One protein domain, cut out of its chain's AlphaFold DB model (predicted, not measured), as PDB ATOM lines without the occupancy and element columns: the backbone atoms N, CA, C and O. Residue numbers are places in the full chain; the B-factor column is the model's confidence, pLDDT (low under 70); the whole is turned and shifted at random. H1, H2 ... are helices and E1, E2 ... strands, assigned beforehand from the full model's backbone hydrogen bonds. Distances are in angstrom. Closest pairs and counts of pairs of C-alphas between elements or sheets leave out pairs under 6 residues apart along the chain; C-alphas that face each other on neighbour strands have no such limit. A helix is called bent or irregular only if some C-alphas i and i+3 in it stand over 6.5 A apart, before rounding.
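AT A GLANCE: This is residues 31 to 155 of the 156 residues of an uncharacterized protein of Siccationidurans arizonensis (UniProt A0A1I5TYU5). With little regular structure, the domain is a strongly twisted three-stranded sheet, E1 to E3, with helix H1 along one face, two layers, and two long stretches with no named element, residues 31 to 72 and 140 to 155; residues 31 to 32 pair with residues 97 to 98 of E1, and residues 68 to 69 with residues 138 to 139 of E3. The printed part has 125 residues, 43 in named elements, in the order H1, E1, E2, E3; the class is mixed, helices and strands. The sheet E1 - E2 - E3 is a meander, each strand the antiparallel neighbour of the one before. The whole is compact, radius of gyration of the C-alphas 13.8 A, spanning 42 by 37 by 25 A.

HOW THE PARTS SIT: H1, residues 73 to 85, is irregular, C-alphas 75 and 78 being 8.0 A apart; 7 of 9 O i to N i+4 pairs are within hydrogen-bond range. E1, residues 96 to 108, and E2, residues 117 to 127, form a hairpin, N 99 and O 124 within hydrogen-bond range at 2.9 A. E2 and E3, residues 134 to 139, form another, with N 123 and O 136 at 2.9 A. H1 is over E2 and E3, height over the sheet 9.8 A; its closest C-alphas with E3, Gln 81 and Ile 138, are 7.0 A apart.

IN THESE COORDINATES: H1 begins at C-alpha 73 (109.576, 114.566, 89.547) and is 16.7 A long. E1, 31.0 A, bends by 66 degrees at residue 102; E2 is 32.8 A. E3, 16.6 A, ends at C-alpha 139 (116.343, 115.115, 95.521).

THE WHOLE: The printed part has no cut and its links between named elements are short. Residues 34 to 44 are under pLDDT 70.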
ATOM      1  N   THR A  31     130.455 118.851  83.571       81.62
ATOM      2  CA  THR A  31     130.475 117.771  82.580       81.62
ATOM      3  C   THR A  31     130.280 116.424  83.266       81.62
ATOM      4  O   THR A  31     131.023 116.068  84.183       81.62
ATOM      5  N   SER A  32     129.302 115.649  82.799       78.69
ATOM      6  CA  SER A  32     129.138 114.248  83.200       78.69
ATOM      7  C   SER A  32     130.271 113.388  82.640       78.69
ATOM      8  O   SER A  32     130.526 113.425  81.437       78.69
ATOM      9  N   THR A  33     130.906 112.567  83.477       76.94
ATOM     10  CA  THR A  33     131.936 111.602  83.039       76.94
ATOM     11  C   THR A  33     131.360 110.247  82.620       76.94
ATOM     12  O   THR A  33     132.074 109.421  82.059       76.94
ATOM     13  N   SER A  34     130.067 110.002  82.854       65.62
ATOM     14  CA  SER A  34     129.387 108.764  82.459       65.62
ATOM     15  C   SER A  34     129.226 108.673  80.933       65.62
ATOM     16  O   SER A  34     128.684 109.590  80.318       65.62
ATOM     17  N   ALA A  35     129.624 107.550  80.326       56.06
ATOM     18  CA  ALA A  35     129.651 107.323  78.870       56.06
ATOM     19  C   ALA A  35     128.265 107.151  78.186       56.06
ATOM     20  O   ALA A  35     128.148 106.486  77.156       56.06
ATOM     21  N   ALA A  36     127.185 107.709  78.739       52.81
ATOM     22  CA  ALA A  36     125.824 107.433  78.280       52.81
ATOM     23  C   ALA A  36     125.369 108.347  77.118       52.81
ATOM     24  O   ALA A  36     124.952 109.476  77.345       52.81
ATOM     25  N   VAL A  37     125.423 107.781  75.901       39.00
ATOM     26  CA  VAL A  37     124.518 107.905  74.726       39.00
ATOM     27  C   VAL A  37     124.132 109.318  74.229       39.00
ATOM     28  O   VAL A  37     123.578 110.134  74.952       39.00
ATOM     29  N   THR A  38     124.334 109.550  72.926       40.97
ATOM     30  CA  THR A  38     124.217 110.779  72.098       40.97
ATOM     31  C   THR A  38     122.843 111.484  72.025       40.97
ATOM     32  O   THR A  38     122.495 112.054  70.991       40.97
ATOM     33  N   ASN A  39     122.040 111.483  73.088       50.56
ATOM     34  CA  ASN A  39     120.687 112.049  73.081       50.56
ATOM     35  C   ASN A  39     120.633 113.366  73.879       50.56
ATOM     36  O   ASN A  39     121.478 113.608  74.731       50.56
ATOM     37  N   ALA A  40     119.604 114.199  73.670       52.38
ATOM     38  CA  ALA A  40     119.430 115.539  74.270       52.38
ATOM     39  C   ALA A  40     119.430 115.622  75.823       52.38
ATOM     40  O   ALA A  40     119.250 116.699  76.387       52.38
ATOM     41  N   ASN A  41     119.621 114.497  76.517       54.72
ATOM     42  CA  ASN A  41     119.809 114.398  77.965       54.72
ATOM     43  C   ASN A  41     121.282 114.208  78.376       54.72
ATOM     44  O   ASN A  41     121.554 113.916  79.539       54.72
ATOM     45  N   THR A  42     122.244 114.369  77.465       64.62
ATOM     46  CA  THR A  42     123.656 114.466  77.842       64.62
ATOM     47  C   THR A  42     123.912 115.777  78.583       64.62
ATOM     48  O   THR A  42     123.419 116.839  78.205       64.62
ATOM     49  N   SER A  43     124.719 115.719  79.646       65.25
ATOM     50  CA  SER A  43     125.140 116.898  80.423       65.25
ATOM     51  C   SER A  43     125.656 118.039  79.531       65.25
ATOM     52  O   SER A  43     125.367 119.198  79.808       65.25
ATOM     53  N   THR A  44     126.317 117.721  78.417       66.25
ATOM     54  CA  THR A  44     126.874 118.680  77.451       66.25
ATOM     55  C   THR A  44     125.837 119.418  76.592       66.25
ATOM     56  O   THR A  44     126.206 120.341  75.871       66.25
ATOM     57  N   ALA A  45     124.553 119.051  76.661       75.00
ATOM     58  CA  ALA A  45     123.458 119.706  75.937       75.00
ATOM     59  C   ALA A  45     122.423 120.371  76.868       75.00
ATOM     60  O   ALA A  45     121.475 121.003  76.398       75.00
ATOM     61  N   VAL A  46     122.579 120.243  78.193       86.38
ATOM     62  CA  VAL A  46     121.584 120.690  79.177       86.38
ATOM     63  C   VAL A  46     121.965 122.043  79.779       86.38
ATOM     64  O   VAL A  46     122.971 122.176  80.473       86.38
ATOM     65  N   LEU A  47     121.115 123.052  79.569       89.75
ATOM     66  CA  LEU A  47     121.354 124.405  80.079       89.75
ATOM     67  C   LEU A  47     121.299 124.470  81.608       89.75
ATOM     68  O   LEU A  47     120.342 123.948  82.195       89.75
ATOM     69  N   PRO A  48     122.256 125.156  82.257       92.06
ATOM     70  CA  PRO A  48     122.300 125.224  83.705       92.06
ATOM     71  C   PRO A  48     121.057 125.905  84.294       92.06
ATOM     72  O   PRO A  48     120.301 126.622  83.623       92.06
ATOM     73  N   PHE A  49     120.802 125.640  85.572       94.19
ATOM     74  CA  PHE A  49     119.980 126.542  86.370       94.19
ATOM     75  C   PHE A  49     120.743 127.836  86.652       94.19
ATOM     76  O   PHE A  49     121.969 127.851  86.661       94.19
ATOM     77  N   VAL A  50     120.001 128.902  86.936       92.31
ATOM     78  CA  VAL A  50     120.571 130.092  87.567       92.31
ATOM     79  C   VAL A  50     120.664 129.807  89.063       92.31
ATOM     80  O   VAL A  50     119.642 129.558  89.706       92.31
ATOM     81  N   VAL A  51     121.881 129.803  89.604       93.75
ATOM     82  CA  VAL A  51     122.146 129.642  91.038       93.75
ATOM     83  C   VAL A  51     122.987 130.837  91.475       93.75
ATOM     84  O   VAL A  51     124.110 131.014  91.023       93.75
ATOM     85  N   ASN A  52     122.427 131.698  92.323       89.56
ATOM     86  CA  ASN A  52     123.015 133.020  92.579       89.56
ATOM     87  C   ASN A  52     123.755 133.139  93.913       89.56
ATOM     88  O   ASN A  52     124.497 134.101  94.113       89.56
ATOM     89  N   GLU A  53     123.561 132.176  94.809       93.06
ATOM     90  CA  GLU A  53     124.008 132.243  96.198       93.06
ATOM     91  C   GLU A  53     124.675 130.933  96.618       93.06
ATOM     92  O   GLU A  53     124.351 129.860  96.096       93.06
ATOM     93  N   VAL A  54     125.595 131.038  97.573       96.75
ATOM     94  CA  VAL A  54     126.191 129.904  98.284       96.75
ATOM     95  C   VAL A  54     125.429 129.738  99.596       96.75
ATOM     96  O   VAL A  54     125.060 130.727 100.220       96.75
ATOM     97  N   SER A  55     125.145 128.497  99.978       97.12
ATOM     98  CA  SER A  55     124.505 128.179 101.252       97.12
ATOM     99  C   SER A  55     125.460 128.442 102.417       97.12
ATOM    100  O   SER A  55     126.593 127.964 102.388       97.12
ATOM    101  N   ASP A  56     124.971 129.112 103.461       96.50
ATOM    102  CA  ASP A  56     125.674 129.242 104.748       96.50
ATOM    103  C   ASP A  56     125.530 127.980 105.624       96.50
ATOM    104  O   ASP A  56     126.232 127.818 106.617       96.50
ATOM    105  N   ASP A  57     124.619 127.070 105.260       97.81
ATOM    106  CA  ASP A  57     124.461 125.765 105.903       97.81
ATOM    107  C   ASP A  57     125.471 124.761 105.326       97.81
ATOM    108  O   ASP A  57     125.358 124.344 104.167       97.81
ATOM    109  N   GLU A  58     126.428 124.362 106.163       97.75
ATOM    110  CA  GLU A  58     127.490 123.381 105.897       97.75
ATOM    111  C   GLU A  58     126.975 122.006 105.448       97.75
ATOM    112  O   GLU A  58     127.686 121.262 104.775       97.75
ATOM    113  N   THR A  59     125.733 121.654 105.786       98.44
ATOM    114  CA  THR A  59     125.144 120.351 105.445       98.44
ATOM    115  C   THR A  59     124.423 120.354 104.099       98.44
ATOM    116  O   THR A  59     124.133 119.285 103.555       98.44
ATOM    117  N   TYR A  60     124.148 121.534 103.533       98.50
ATOM    118  CA  TYR A  60     123.338 121.670 102.326       98.50
ATOM    119  C   TYR A  60     123.979 120.959 101.129       98.50
ATOM    120  O   TYR A  60     125.064 121.297 100.662       98.50
ATOM    121  N   GLY A  61     123.275 119.957 100.612       98.38
ATOM    122  CA  GLY A  61     123.703 119.083  99.528       98.38
ATOM    123  C   GLY A  61     124.709 118.007  99.929       98.38
ATOM    124  O   GLY A  61     124.886 117.068  99.158       98.38
ATOM    125  N   TYR A  62     125.326 118.093 101.107       98.50
ATOM    126  CA  TYR A  62     126.345 117.154 101.583       98.50
ATOM    127  C   TYR A  62     125.779 115.974 102.373       98.50
ATOM    128  O   TYR A  62     126.473 114.972 102.540       98.50
ATOM    129  N   THR A  63     124.532 116.060 102.841       98.38
ATOM    130  CA  THR A  63     123.883 115.004 103.629       98.38
ATOM    131  C   THR A  63     122.563 114.557 103.009       98.38
ATOM    132  O   THR A  63     121.946 115.261 102.203       98.38
ATOM    133  N   ALA A  64     122.106 113.364 103.393       97.69
ATOM    134  CA  ALA A  64     120.814 112.843 102.959       97.69
ATOM    135  C   ALA A  64     119.639 113.604 103.596       97.69
ATOM    136  O   ALA A  64     118.553 113.672 103.018       97.69
ATOM    137  N   GLU A  65     119.857 114.185 104.773       97.81
ATOM    138  CA  GLU A  65     118.883 114.954 105.544       97.81
ATOM    139  C   GLU A  65     118.687 116.356 104.957       97.81
ATOM    140  O   GLU A  65     117.576 116.891 104.995       97.81
ATOM    141  N   ASN A  66     119.736 116.918 104.347       98.38
ATOM    142  CA  ASN A  66     119.705 118.223 103.698       98.38
ATOM    143  C   ASN A  66     120.133 118.149 102.218       98.38
ATOM    144  O   ASN A  66     121.116 118.769 101.820       98.38
ATOM    145  N   PRO A  67     119.419 117.392 101.363       98.62
ATOM    146  CA  PRO A  67     119.808 117.227  99.974       98.62
ATOM    147  C   PRO A  67     119.445 118.464  99.151       98.62
ATOM    148  O   PRO A  67     118.498 119.194  99.458       98.62
ATOM    149  N   VAL A  68     120.099 118.628  98.004       98.69
ATOM    150  CA  VAL A  68     119.695 119.635  97.017       98.69
ATOM    151  C   VAL A  68     118.339 119.251  96.436       98.69
ATOM    152  O   VAL A  68     118.168 118.182  95.853       98.69
ATOM    153  N   ARG A  69     117.353 120.135  96.549       98.31
ATOM    154  CA  ARG A  69     115.964 119.870  96.150       98.31
ATOM    155  C   ARG A  69     115.660 120.463  94.778       98.31
ATOM    156  O   ARG A  69     115.000 121.491  94.667       98.31
ATOM    157  N   VAL A  70     116.136 119.798  93.726       98.12
ATOM    158  CA  VAL A  70     115.980 120.261  92.331       98.12
ATOM    159  C   VAL A  70     114.563 120.085  91.782       98.12
ATOM    160  O   VAL A  70     114.164 120.793  90.858       98.12
ATOM    161  N   GLY A  71     113.780 119.164  92.353       96.88
ATOM    162  CA  GLY A  71     112.406 118.902  91.923       96.88
ATOM    163  C   GLY A  71     112.283 118.489  90.448       96.88
ATOM    164  O   GLY A  71     113.259 118.160  89.780       96.88
ATOM    165  N   GLY A  72     111.054 118.515  89.928       94.81
ATOM    166  CA  GLY A  72     110.737 118.102  88.553       94.81
ATOM    167  C   GLY A  72     110.154 116.693  88.429       94.81
ATOM    168  O   GLY A  72     109.629 116.357  87.368       94.81
ATOM    169  N   GLY A  73     110.193 115.893  89.499       91.50
ATOM    170  CA  GLY A  73     109.576 114.566  89.547       91.50
ATOM    171  C   GLY A  73     110.036 113.680  88.391       91.50
ATOM    172  O   GLY A  73     111.173 113.772  87.939       91.50
ATOM    173  N   ARG A  74     109.143 112.844  87.862       86.81
ATOM    174  CA  ARG A  74     109.478 111.951  86.739       86.81
ATOM    175  C   ARG A  74     109.692 112.675  85.414       86.81
ATOM    176  O   ARG A  74     110.454 112.207  84.580       86.81
ATOM    177  N   THR A  75     109.038 113.817  85.218       90.31
ATOM    178  CA  THR A  75     109.048 114.537  83.938       90.31
ATOM    179  C   THR A  75     110.348 115.301  83.709       90.31
ATOM    180  O   THR A  75     110.846 115.386  82.589       90.31
ATOM    181  N   ALA A  76     110.886 115.913  84.762       93.56
ATOM    182  CA  ALA A  76     112.031 116.808  84.651       93.56
ATOM    183  C   ALA A  76     113.128 116.540  85.681       93.56
ATOM    184  O   ALA A  76     114.172 117.170  85.588       93.56
ATOM    185  N   GLY A  77     112.928 115.624  86.629       95.06
ATOM    186  CA  GLY A  77     113.839 115.395  87.749       95.06
ATOM    187  C   GLY A  77     115.274 115.099  87.332       95.06
ATOM    188  O   GLY A  77     116.180 115.842  87.701       95.06
ATOM    189  N   ALA A  78     115.463 114.085  86.485       93.69
ATOM    190  CA  ALA A  78     116.778 113.729  85.953       93.69
ATOM    191  C   ALA A  78     117.430 114.904  85.202       93.69
ATOM    192  O   ALA A  78     118.596 115.227  85.418       93.69
ATOM    193  N   ARG A  79     116.656 115.620  84.373       94.56
ATOM    194  CA  ARG A  79     117.155 116.808  83.668       94.56
ATOM    195  C   ARG A  79     117.571 117.898  84.655       94.56
ATOM    196  O   ARG A  79     118.646 118.464  84.516       94.56
ATOM    197  N   ASN A  80     116.753 118.184  85.663       96.94
ATOM    198  CA  ASN A  80     116.998 119.226  86.656       96.94
ATOM    199  C   ASN A  80     118.235 118.947  87.521       96.94
ATOM    200  O   ASN A  80     118.916 119.895  87.901       96.94
ATOM    201  N   GLN A  81     118.566 117.680  87.784       96.94
ATOM    202  CA  GLN A  81     119.838 117.315  88.415       96.94
ATOM    203  C   GLN A  81     121.025 117.762  87.556       96.94
ATOM    204  O   GLN A  81     121.922 118.435  88.059       96.94
ATOM    205  N   LEU A  82     120.997 117.473  86.249       95.25
ATOM    206  CA  LEU A  82     122.041 117.913  85.317       95.25
ATOM    207  C   LEU A  82     122.105 119.438  85.217       95.25
ATOM    208  O   LEU A  82     123.189 120.005  85.265       95.25
ATOM    209  N   ARG A  83     120.953 120.120  85.144       95.25
ATOM    210  CA  ARG A  83     120.893 121.593  85.135       95.25
ATOM    211  C   ARG A  83     121.544 122.196  86.376       95.25
ATOM    212  O   ARG A  83     122.247 123.195  86.271       95.25
ATOM    213  N   TYR A  84     121.290 121.607  87.541       97.19
ATOM    214  CA  TYR A  84     121.889 122.051  88.791       97.19
ATOM    215  C   TYR A  84     123.400 121.811  88.801       97.19
ATOM    216  O   TYR A  84     124.159 122.739  89.049       97.19
ATOM    217  N   LEU A  85     123.850 120.602  88.458       96.75
ATOM    218  CA  LEU A  85     125.275 120.271  88.424       96.75
ATOM    219  C   LEU A  85     126.033 121.114  87.387       96.75
ATOM    220  O   LEU A  85     127.112 121.615  87.674       96.75
ATOM    221  N   ASN A  86     125.447 121.375  86.219       94.88
ATOM    222  CA  ASN A  86     126.032 122.254  85.202       94.88
ATOM    223  C   ASN A  86     126.136 123.721  85.646       94.88
ATOM    224  O   ASN A  86     126.868 124.489  85.018       94.88
ATOM    225  N   ALA A  87     125.394 124.112  86.686       95.00
ATOM    226  CA  ALA A  87     125.459 125.437  87.280       95.00
ATOM    227  C   ALA A  87     126.541 125.551  88.362       95.00
ATOM    228  O   ALA A  87     126.847 126.662  88.779       95.00
ATOM    229  N   LEU A  88     127.119 124.448  88.839       96.31
ATOM    230  CA  LEU A  88     128.139 124.490  89.882       96.31
ATOM    231  C   LEU A  88     129.537 124.702  89.299       96.31
ATOM    232  O   LEU A  88     129.854 124.289  88.184       96.31
ATOM    233  N   LYS A  89     130.385 125.337  90.102       95.56
ATOM    234  CA  LYS A  89     131.803 125.574  89.846       95.56
ATOM    235  C   LYS A  89     132.599 125.279  91.112       95.56
ATOM    236  O   LYS A  89     132.069 125.376  92.221       95.56
ATOM    237  N   GLY A  90     133.885 124.986  90.962       95.69
ATOM    238  CA  GLY A  90     134.813 124.939  92.091       95.69
ATOM    239  C   GLY A  90     134.911 126.288  92.829       95.69
ATOM    240  O   GLY A  90     134.411 127.311  92.345       95.69
ATOM    241  N   PRO A  91     135.579 126.330  93.994       95.12
ATOM    242  CA  PRO A  91     135.678 127.529  94.831       95.12
ATOM    243  C   PRO A  91     136.383 128.706  94.140       95.12
ATOM    244  O   PRO A  91     136.153 129.854  94.500       95.12
ATOM    245  N   GLN A  92     137.215 128.438  93.129       94.94
ATOM    246  CA  GLN A  92     137.907 129.453  92.325       94.94
ATOM    247  C   GLN A  92     137.298 129.579  90.917       94.94
ATOM    248  O   GLN A  92     137.944 130.061  89.991       94.94
ATOM    249  N   GLY A  93     136.061 129.108  90.725       93.25
ATOM    250  CA  GLY A  93     135.372 129.159  89.438       93.25
ATOM    251  C   GLY A  93     135.762 128.048  88.460       93.25
ATOM    252  O   GLY A  93     135.393 128.127  87.289       93.25
ATOM    253  N   GLN A  94     136.487 127.016  88.910       94.31
ATOM    254  CA  GLN A  94     136.872 125.897  88.049       94.31
ATOM    255  C   GLN A  94     135.636 125.178  87.489       94.31
ATOM    256  O   GLN A  94     134.652 125.014  88.219       94.31
ATOM    257  N   PRO A  95     135.688 124.678  86.242       92.88
ATOM    258  CA  PRO A  95     134.698 123.718  85.786       92.88
ATOM    259  C   PRO A  95     134.757 122.461  86.661       92.88
ATOM    260  O   PRO A  95     135.832 122.053  87.119       92.88
ATOM    261  N   ILE A  96     133.599 121.851  86.885       94.38
ATOM    262  CA  ILE A  96     133.477 120.600  87.623       94.38
ATOM    263  C   ILE A  96     133.237 119.429  86.668       94.38
ATOM    264  O   ILE A  96     132.654 119.566  85.591       94.38
ATOM    265  N   THR A  97     133.633 118.243  87.098       93.88
ATOM    266  CA  THR A  97     133.155 116.985  86.533       93.88
ATOM    267  C   THR A  97     132.299 116.275  87.559       93.88
ATOM    268  O   THR A  97     132.500 116.435  88.765       93.88
ATOM    269  N   TYR A  98     131.320 115.507  87.098       95.38
ATOM    270  CA  TYR A  98     130.467 114.757  88.001       95.38
ATOM    271  C   TYR A  98     130.083 113.390  87.454       95.38
ATOM    272  O   TYR A  98     129.955 113.183  86.249       95.38
ATOM    273  N   GLU A  99     129.854 112.466  88.375       93.62
ATOM    274  CA  GLU A  99     129.445 111.104  88.074       93.62
ATOM    275  C   GLU A  99     128.364 110.669  89.057       93.62
ATOM    276  O   GLU A  99     128.554 110.726  90.277       93.62
ATOM    277  N   ARG A 100     127.233 110.193  88.534       95.25
ATOM    278  CA  ARG A 100     126.192 109.595  89.369       95.25
ATOM    279  C   ARG A 100     126.673 108.236  89.873       95.25
ATOM    280  O   ARG A 100     126.951 107.354  89.073       95.25
ATOM    281  N   GLN A 101     126.742 108.065  91.188       94.94
ATOM    282  CA  GLN A 101     127.233 106.835  91.813       94.94
ATOM    283  C   GLN A 101     126.102 105.847  92.105       94.94
ATOM    284  O   GLN A 101     126.217 104.665  91.809       94.94
ATOM    285  N   ALA A 102     125.012 106.322  92.712       92.81
ATOM    286  CA  ALA A 102     123.940 105.458  93.197       92.81
ATOM    287  C   ALA A 102     122.630 106.227  93.397       92.81
ATOM    288  O   ALA A 102     122.617 107.457  93.451       92.81
ATOM    289  N   SER A 103     121.543 105.473  93.563       95.50
ATOM    290  CA  SER A 103     120.349 105.937  94.274       95.50
ATOM    291  C   SER A 103     120.412 105.409  95.711       95.50
ATOM    292  O   SER A 103     120.737 104.239  95.905       95.50
ATOM    293  N   CYS A 104     120.083 106.217  96.713       94.88
ATOM    294  CA  CYS A 104     120.081 105.810  98.120       94.88
ATOM    295  C   CYS A 104     118.930 106.449  98.894       94.88
ATOM    296  O   CYS A 104     118.090 107.147  98.327       94.88
ATOM    297  N   CYS A 105     118.971 106.269 100.217       96.31
ATOM    298  CA  CYS A 105     118.377 107.212 101.155       96.31
ATOM    299  C   CYS A 105     116.870 107.365 100.925       96.31
ATOM    300  O   CYS A 105     116.375 108.407 100.494       96.31
ATOM    301  N   ALA A 106     116.155 106.261 101.142       96.00
ATOM    302  CA  ALA A 106     114.722 106.199 100.929       96.00
ATOM    303  C   ALA A 106     113.978 107.179 101.841       96.00
ATOM    304  O   ALA A 106     114.226 107.245 103.043       96.00
ATOM    305  N   PHE A 107     113.030 107.921 101.271       96.00
ATOM    306  CA  PHE A 107     112.212 108.873 102.013       96.00
ATOM    307  C   PHE A 107     110.771 108.893 101.501       96.00
ATOM    308  O   PHE A 107     110.490 108.622 100.331       96.00
ATOM    309  N   ARG A 108     109.826 109.261 102.373       95.69
ATOM    310  CA  ARG A 108     108.404 109.317 102.012       95.69
ATOM    311  C   ARG A 108     108.058 110.581 101.227       95.69
ATOM    312  O   ARG A 108     108.352 111.716 101.625       95.69
ATOM    313  N   THR A 109     107.366 110.416 100.107       93.38
ATOM    314  CA  THR A 109     106.875 111.524  99.288       93.38
ATOM    315  C   THR A 109     105.732 111.089  98.378       93.38
ATOM    316  O   THR A 109     105.860 110.130  97.631       93.38
ATOM    317  N   ARG A 110     104.642 111.867  98.354       92.31
ATOM    318  CA  ARG A 110     103.506 111.655  97.431       92.31
ATOM    319  C   ARG A 110     103.838 111.925  95.960       92.31
ATOM    320  O   ARG A 110     103.001 111.764  95.088       92.31
ATOM    321  N   ARG A 111     105.049 112.426  95.693       90.12
ATOM    322  CA  ARG A 111     105.559 112.704  94.342       90.12
ATOM    323  C   ARG A 111     106.317 111.518  93.739       90.12
ATOM    324  O   ARG A 111     106.790 111.634  92.614       90.12
ATOM    325  N   ALA A 112     106.489 110.436  94.498       89.38
ATOM    326  CA  ALA A 112     107.023 109.174  94.004       89.38
ATOM    327  C   ALA A 112     105.861 108.218  93.721       89.38
ATOM    328  O   ALA A 112     104.904 108.179  94.489       89.38
ATOM    329  N   GLU A 113     105.947 107.469  92.625       81.56
ATOM    330  CA  GLU A 113     104.856 106.593  92.173       81.56
ATOM    331  C   GLU A 113     104.829 105.250  92.890       81.56
ATOM    332  O   GLU A 113     103.758 104.729  93.182       81.56
ATOM    333  N   VAL A 114     106.002 104.699  93.198       85.88
ATOM    334  CA  VAL A 114     106.117 103.399  93.858       85.88
ATOM    335  C   VAL A 114     106.044 103.617  95.364       85.88
ATOM    336  O   VAL A 114     106.929 104.239  95.951       85.88
ATOM    337  N   ASP A 115     104.946 103.171  95.976       90.88
ATOM    338  CA  ASP A 115     104.697 103.157  97.426       90.88
ATOM    339  C   ASP A 115     104.886 104.500  98.159       90.88
ATOM    340  O   ASP A 115     105.065 104.555  99.382       90.88
ATOM    341  N   ASN A 116     104.824 105.619  97.429       93.00
ATOM    342  CA  ASN A 116     105.196 106.946  97.925       93.00
ATOM    343  C   ASN A 116     106.622 106.989  98.511       93.00
ATOM    344  O   ASN A 116     106.873 107.710  99.484       93.00
ATOM    345  N   VAL A 117     107.552 106.208  97.955       95.06
ATOM    346  CA  VAL A 117     108.961 106.155  98.361       95.06
ATOM    347  C   VAL A 117     109.833 106.743  97.256       95.06
ATOM    348  O   VAL A 117     109.893 106.230  96.143       95.06
ATOM    349  N   GLY A 118     110.512 107.844  97.568       95.56
ATOM    350  CA  GLY A 118     111.551 108.422  96.722       95.56
ATOM    351  C   GLY A 118     112.939 107.982  97.181       95.56
ATOM    352  O   GLY A 118     113.141 107.699  98.359       95.56
ATOM    353  N   LEU A 119     113.893 107.975  96.252       97.12
ATOM    354  CA  LEU A 119     115.321 107.793  96.525       97.12
ATOM    355  C   LEU A 119     116.076 109.080  96.186       97.12
ATOM    356  O   LEU A 119     115.714 109.786  95.244       97.12
ATOM    357  N   LEU A 120     117.108 109.401  96.952       98.31
ATOM    358  CA  LEU A 120     118.050 110.454  96.591       98.31
ATOM    359  C   LEU A 120     119.072 109.915  95.600       98.31
ATOM    360  O   LEU A 120     119.447 108.746  95.668       98.31
ATOM    361  N   ASP A 121     119.566 110.791  94.736       98.19
ATOM    362  CA  ASP A 121     120.659 110.468  93.830       98.19
ATOM    363  C   ASP A 121     121.969 111.014  94.373       98.19
ATOM    364  O   ASP A 121     122.050 112.176  94.777       98.19
ATOM    365  N   VAL A 122     122.990 110.163  94.371       98.25
ATOM    366  CA  VAL A 122     124.316 110.468  94.900       98.25
ATOM    367  C   VAL A 122     125.263 110.727  93.743       98.25
ATOM    368  O   VAL A 122     125.438 109.871  92.873       98.25
ATOM    369  N   TYR A 123     125.904 111.888  93.754       98.19
ATOM    370  CA  TYR A 123     126.893 112.290  92.763       98.19
ATOM    371  C   TYR A 123     128.255 112.471  93.414       98.19
ATOM    372  O   TYR A 123     128.357 113.090  94.470       98.19
ATOM    373  N   LYS A 124     129.307 111.979  92.758       97.38
ATOM    374  CA  LYS A 124     130.674 112.431  93.019       97.38
ATOM    375  C   LYS A 124     130.980 113.612  92.119       97.38
ATOM    376  O   LYS A 124     130.690 113.550  90.928       97.38
ATOM    377  N   VAL A 125     131.563 114.659  92.686       97.00
ATOM    378  CA  VAL A 125     131.892 115.910  92.006       97.00
ATOM    379  C   VAL A 125     133.360 116.249  92.223       97.00
ATOM    380  O   VAL A 125     133.838 116.265  93.357       97.00
ATOM    381  N   SER A 126     134.070 116.554  91.145       95.81
ATOM    382  CA  SER A 126     135.508 116.825  91.144       95.81
ATOM    383  C   SER A 126     135.824 118.107  90.382       95.81
ATOM    384  O   SER A 126     135.058 118.537  89.526       95.81
ATOM    385  N   TRP A 127     136.968 118.714  90.678       95.06
ATOM    386  CA  TRP A 127     137.525 119.843  89.933       95.06
ATOM    387  C   TRP A 127     139.045 119.877  90.099       95.06
ATOM    388  O   TRP A 127     139.607 119.218  90.978       95.06
ATOM    389  N   ALA A 128     139.722 120.653  89.252       93.62
ATOM    390  CA  ALA A 128     141.172 120.802  89.316       93.62
ATOM    391  C   ALA A 128     141.627 121.316  90.695       93.62
ATOM    392  O   ALA A 128     141.105 122.310  91.201       93.62
ATOM    393  N   GLY A 129     142.608 120.636  91.293       89.81
ATOM    394  CA  GLY A 129     143.129 120.960  92.627       89.81
ATOM    395  C   GLY A 129     142.370 120.317  93.793       89.81
ATOM    396  O   GLY A 129     142.746 120.535  94.941       89.81
ATOM    397  N   LYS A 130     141.339 119.497  93.534       91.50
ATOM    398  CA  LYS A 130     140.650 118.705  94.560       91.50
ATOM    399  C   LYS A 130     140.988 117.211  94.407       91.50
ATOM    400  O   LYS A 130     140.429 116.568  93.523       91.50
ATOM    401  N   PRO A 131     141.857 116.634  95.261       86.62
ATOM    402  CA  PRO A 131     142.292 115.241  95.111       86.62
ATOM    403  C   PRO A 131     141.176 114.229  95.404       86.62
ATOM    404  O   PRO A 131     141.120 113.175  94.777       86.62
ATOM    405  N   THR A 132     140.261 114.564  96.318       94.81
ATOM    406  CA  THR A 132     139.142 113.694  96.701       94.81
ATOM    407  C   THR A 132     137.819 114.275  96.203       94.81
ATOM    408  O   THR A 132     137.478 115.401  96.598       94.81
ATOM    409  N   PRO A 133     137.039 113.535  95.393       95.94
ATOM    410  CA  PRO A 133     135.717 113.975  94.963       95.94
ATOM    411  C   PRO A 133     134.808 114.320  96.148       95.94
ATOM    412  O   PRO A 133     134.867 113.694  97.204       95.94
ATOM    413  N   VAL A 134     133.958 115.323  95.966       97.38
ATOM    414  CA  VAL A 134     132.863 115.653  96.881       97.38
ATOM    415  C   VAL A 134     131.662 114.763  96.594       97.38
ATOM    416  O   VAL A 134     131.312 114.574  95.436       97.38
ATOM    417  N   THR A 135     130.987 114.290  97.636       98.12
ATOM    418  CA  THR A 135     129.683 113.632  97.511       98.12
ATOM    419  C   THR A 135     128.561 114.653  97.654       98.12
ATOM    420  O   THR A 135     128.528 115.374  98.648       98.12
ATOM    421  N   LEU A 136     127.632 114.687  96.696       98.62
ATOM    422  CA  LEU A 136     126.394 115.461  96.781       98.62
ATOM    423  C   LEU A 136     125.164 114.553  96.718       98.62
ATOM    424  O   LEU A 136     125.112 113.625  95.910       98.62
ATOM    425  N   TYR A 137     124.154 114.879  97.521       98.69
ATOM    426  CA  TYR A 137     122.848 114.226  97.551       98.69
ATOM    427  C   TYR A 137     121.808 115.128  96.892       98.69
ATOM    428  O   TYR A 137     121.633 116.287  97.279       98.69
ATOM    429  N   ILE A 138     121.092 114.601  95.899       98.62
ATOM    430  CA  ILE A 138     120.128 115.374  95.117       98.62
ATOM    431  C   ILE A 138     118.753 114.706  95.131       98.62
ATOM    432  O   ILE A 138     118.573 113.546  94.768       98.62
ATOM    433  N   ASN A 139     117.746 115.485  95.513       98.44
ATOM    434  CA  ASN A 139     116.343 115.115  95.521       98.44
ATOM    435  C   ASN A 139     115.637 115.648  94.268       98.44
ATOM    436  O   ASN A 139     115.361 116.845  94.148       98.44
ATOM    437  N   MET A 140     115.269 114.747  93.357       97.44
ATOM    438  CA  MET A 140     114.537 115.115  92.140       97.44
ATOM    439  C   MET A 140     113.018 115.245  92.318       97.44
ATOM    440  O   MET A 140     112.311 115.701  91.422       97.44
ATOM    441  N   TYR A 141     112.474 114.838  93.463       96.81
ATOM    442  CA  TYR A 141     111.028 114.768  93.675       96.81
ATOM    443  C   TYR A 141     110.466 116.078  94.213       96.81
ATOM    444  O   TYR A 141     109.378 116.499  93.821       96.81
ATOM    445  N   ARG A 142     111.174 116.726  95.138       95.12
ATOM    446  CA  ARG A 142     110.721 117.959  95.794       95.12
ATOM    447  C   ARG A 142     111.601 119.123  95.356       95.12
ATOM    448  O   ARG A 142     112.814 119.010  95.440       95.12
ATOM    449  N   GLY A 143     110.980 120.224  94.936       96.19
ATOM    450  CA  GLY A 143     111.672 121.488  94.672       96.19
ATOM    451  C   GLY A 143     111.926 122.280  95.958       96.19
ATOM    452  O   GLY A 143     111.165 122.150  96.923       96.19
ATOM    453  N   GLY A 144     112.984 123.080  95.957       95.69
ATOM    454  CA  GLY A 144     113.346 124.051  96.987       95.69
ATOM    455  C   GLY A 144     114.172 125.194  96.391       95.69
ATOM    456  O   GLY A 144     114.414 125.217  95.182       95.69
ATOM    457  N   LYS A 145     114.601 126.144  97.232       95.75
ATOM    458  CA  LYS A 145     115.563 127.179  96.825       95.75
ATOM    459  C   LYS A 145     116.875 126.498  96.428       95.75
ATOM    460  O   LYS A 145     117.372 125.660  97.175       95.75
ATOM    461  N   LEU A 146     117.408 126.851  95.260       97.38
ATOM    462  CA  LEU A 146     118.680 126.322  94.777       97.38
ATOM    463  C   LEU A 146     119.808 127.277  95.156       97.38
ATOM    464  O   LEU A 146     119.800 128.442  94.768       97.38
ATOM    465  N   MET A 147     120.766 126.755  95.908       97.62
ATOM    466  CA  MET A 147     122.013 127.417  96.297       97.62
ATOM    467  C   MET A 147     123.184 126.509  95.915       97.62
ATOM    468  O   MET A 147     122.976 125.316  95.689       97.62
ATOM    469  N   ALA A 148     124.397 127.045  95.834       97.88
ATOM    470  CA  ALA A 148     125.605 126.232  95.767       97.88
ATOM    471  C   ALA A 148     125.964 125.715  97.173       97.88
ATOM    472  O   ALA A 148     125.819 126.469  98.137       97.88
ATOM    473  N   PRO A 149     126.438 124.466  97.329       98.00
ATOM    474  CA  PRO A 149     126.960 123.991  98.605       98.00
ATOM    475  C   PRO A 149     128.194 124.799  99.005       98.00
ATOM    476  O   PRO A 149     128.930 125.283  98.141       98.00
ATOM    477  N   GLN A 150     128.451 124.928 100.304       97.19
ATOM    478  CA  GLN A 150     129.642 125.621 100.785       97.19
ATOM    479  C   GLN A 150     130.912 125.015 100.156       97.19
ATOM    480  O   GLN A 150     131.021 123.799 100.002       97.19
ATOM    481  N   GLY A 151     131.860 125.855  99.733       94.31
ATOM    482  CA  GLY A 151     133.056 125.415  98.999       94.31
ATOM    483  C   GLY A 151     132.870 125.271  97.482       94.31
ATOM    484  O   GLY A 151     133.849 125.024  96.777       94.31
ATOM    485  N   PHE A 152     131.658 125.484  96.966       96.38
ATOM    486  CA  PHE A 152     131.389 125.686  95.543       96.38
ATOM    487  C   PHE A 152     131.090 127.159  95.252       96.38
ATOM    488  O   PHE A 152     130.713 127.933  96.129       96.38
ATOM    489  N   THR A 153     131.213 127.530  93.981       94.94
ATOM    490  CA  THR A 153     130.595 128.742  93.431       94.94
ATOM    491  C   THR A 153     129.568 128.351  92.367       94.94
ATOM    492  O   THR A 153     129.385 127.165  92.077       94.94
ATOM    493  N   ALA A 154     128.865 129.329  91.796       85.00
ATOM    494  CA  ALA A 154     127.776 129.068  90.866       85.00
ATOM    495  C   ALA A 154     127.864 129.868  89.559       85.00
ATOM    496  O   ALA A 154     128.526 130.905  89.450       85.00
ATOM    497  N   ALA A 155     127.190 129.349  88.540       71.31
ATOM    498  CA  ALA A 155     126.872 130.028  87.301       71.31
ATOM    499  C   ALA A 155     125.702 130.990  87.543       71.31
ATOM    500  O   ALA A 155     124.612 130.566  87.933       71.31
TER     501      ALA A 155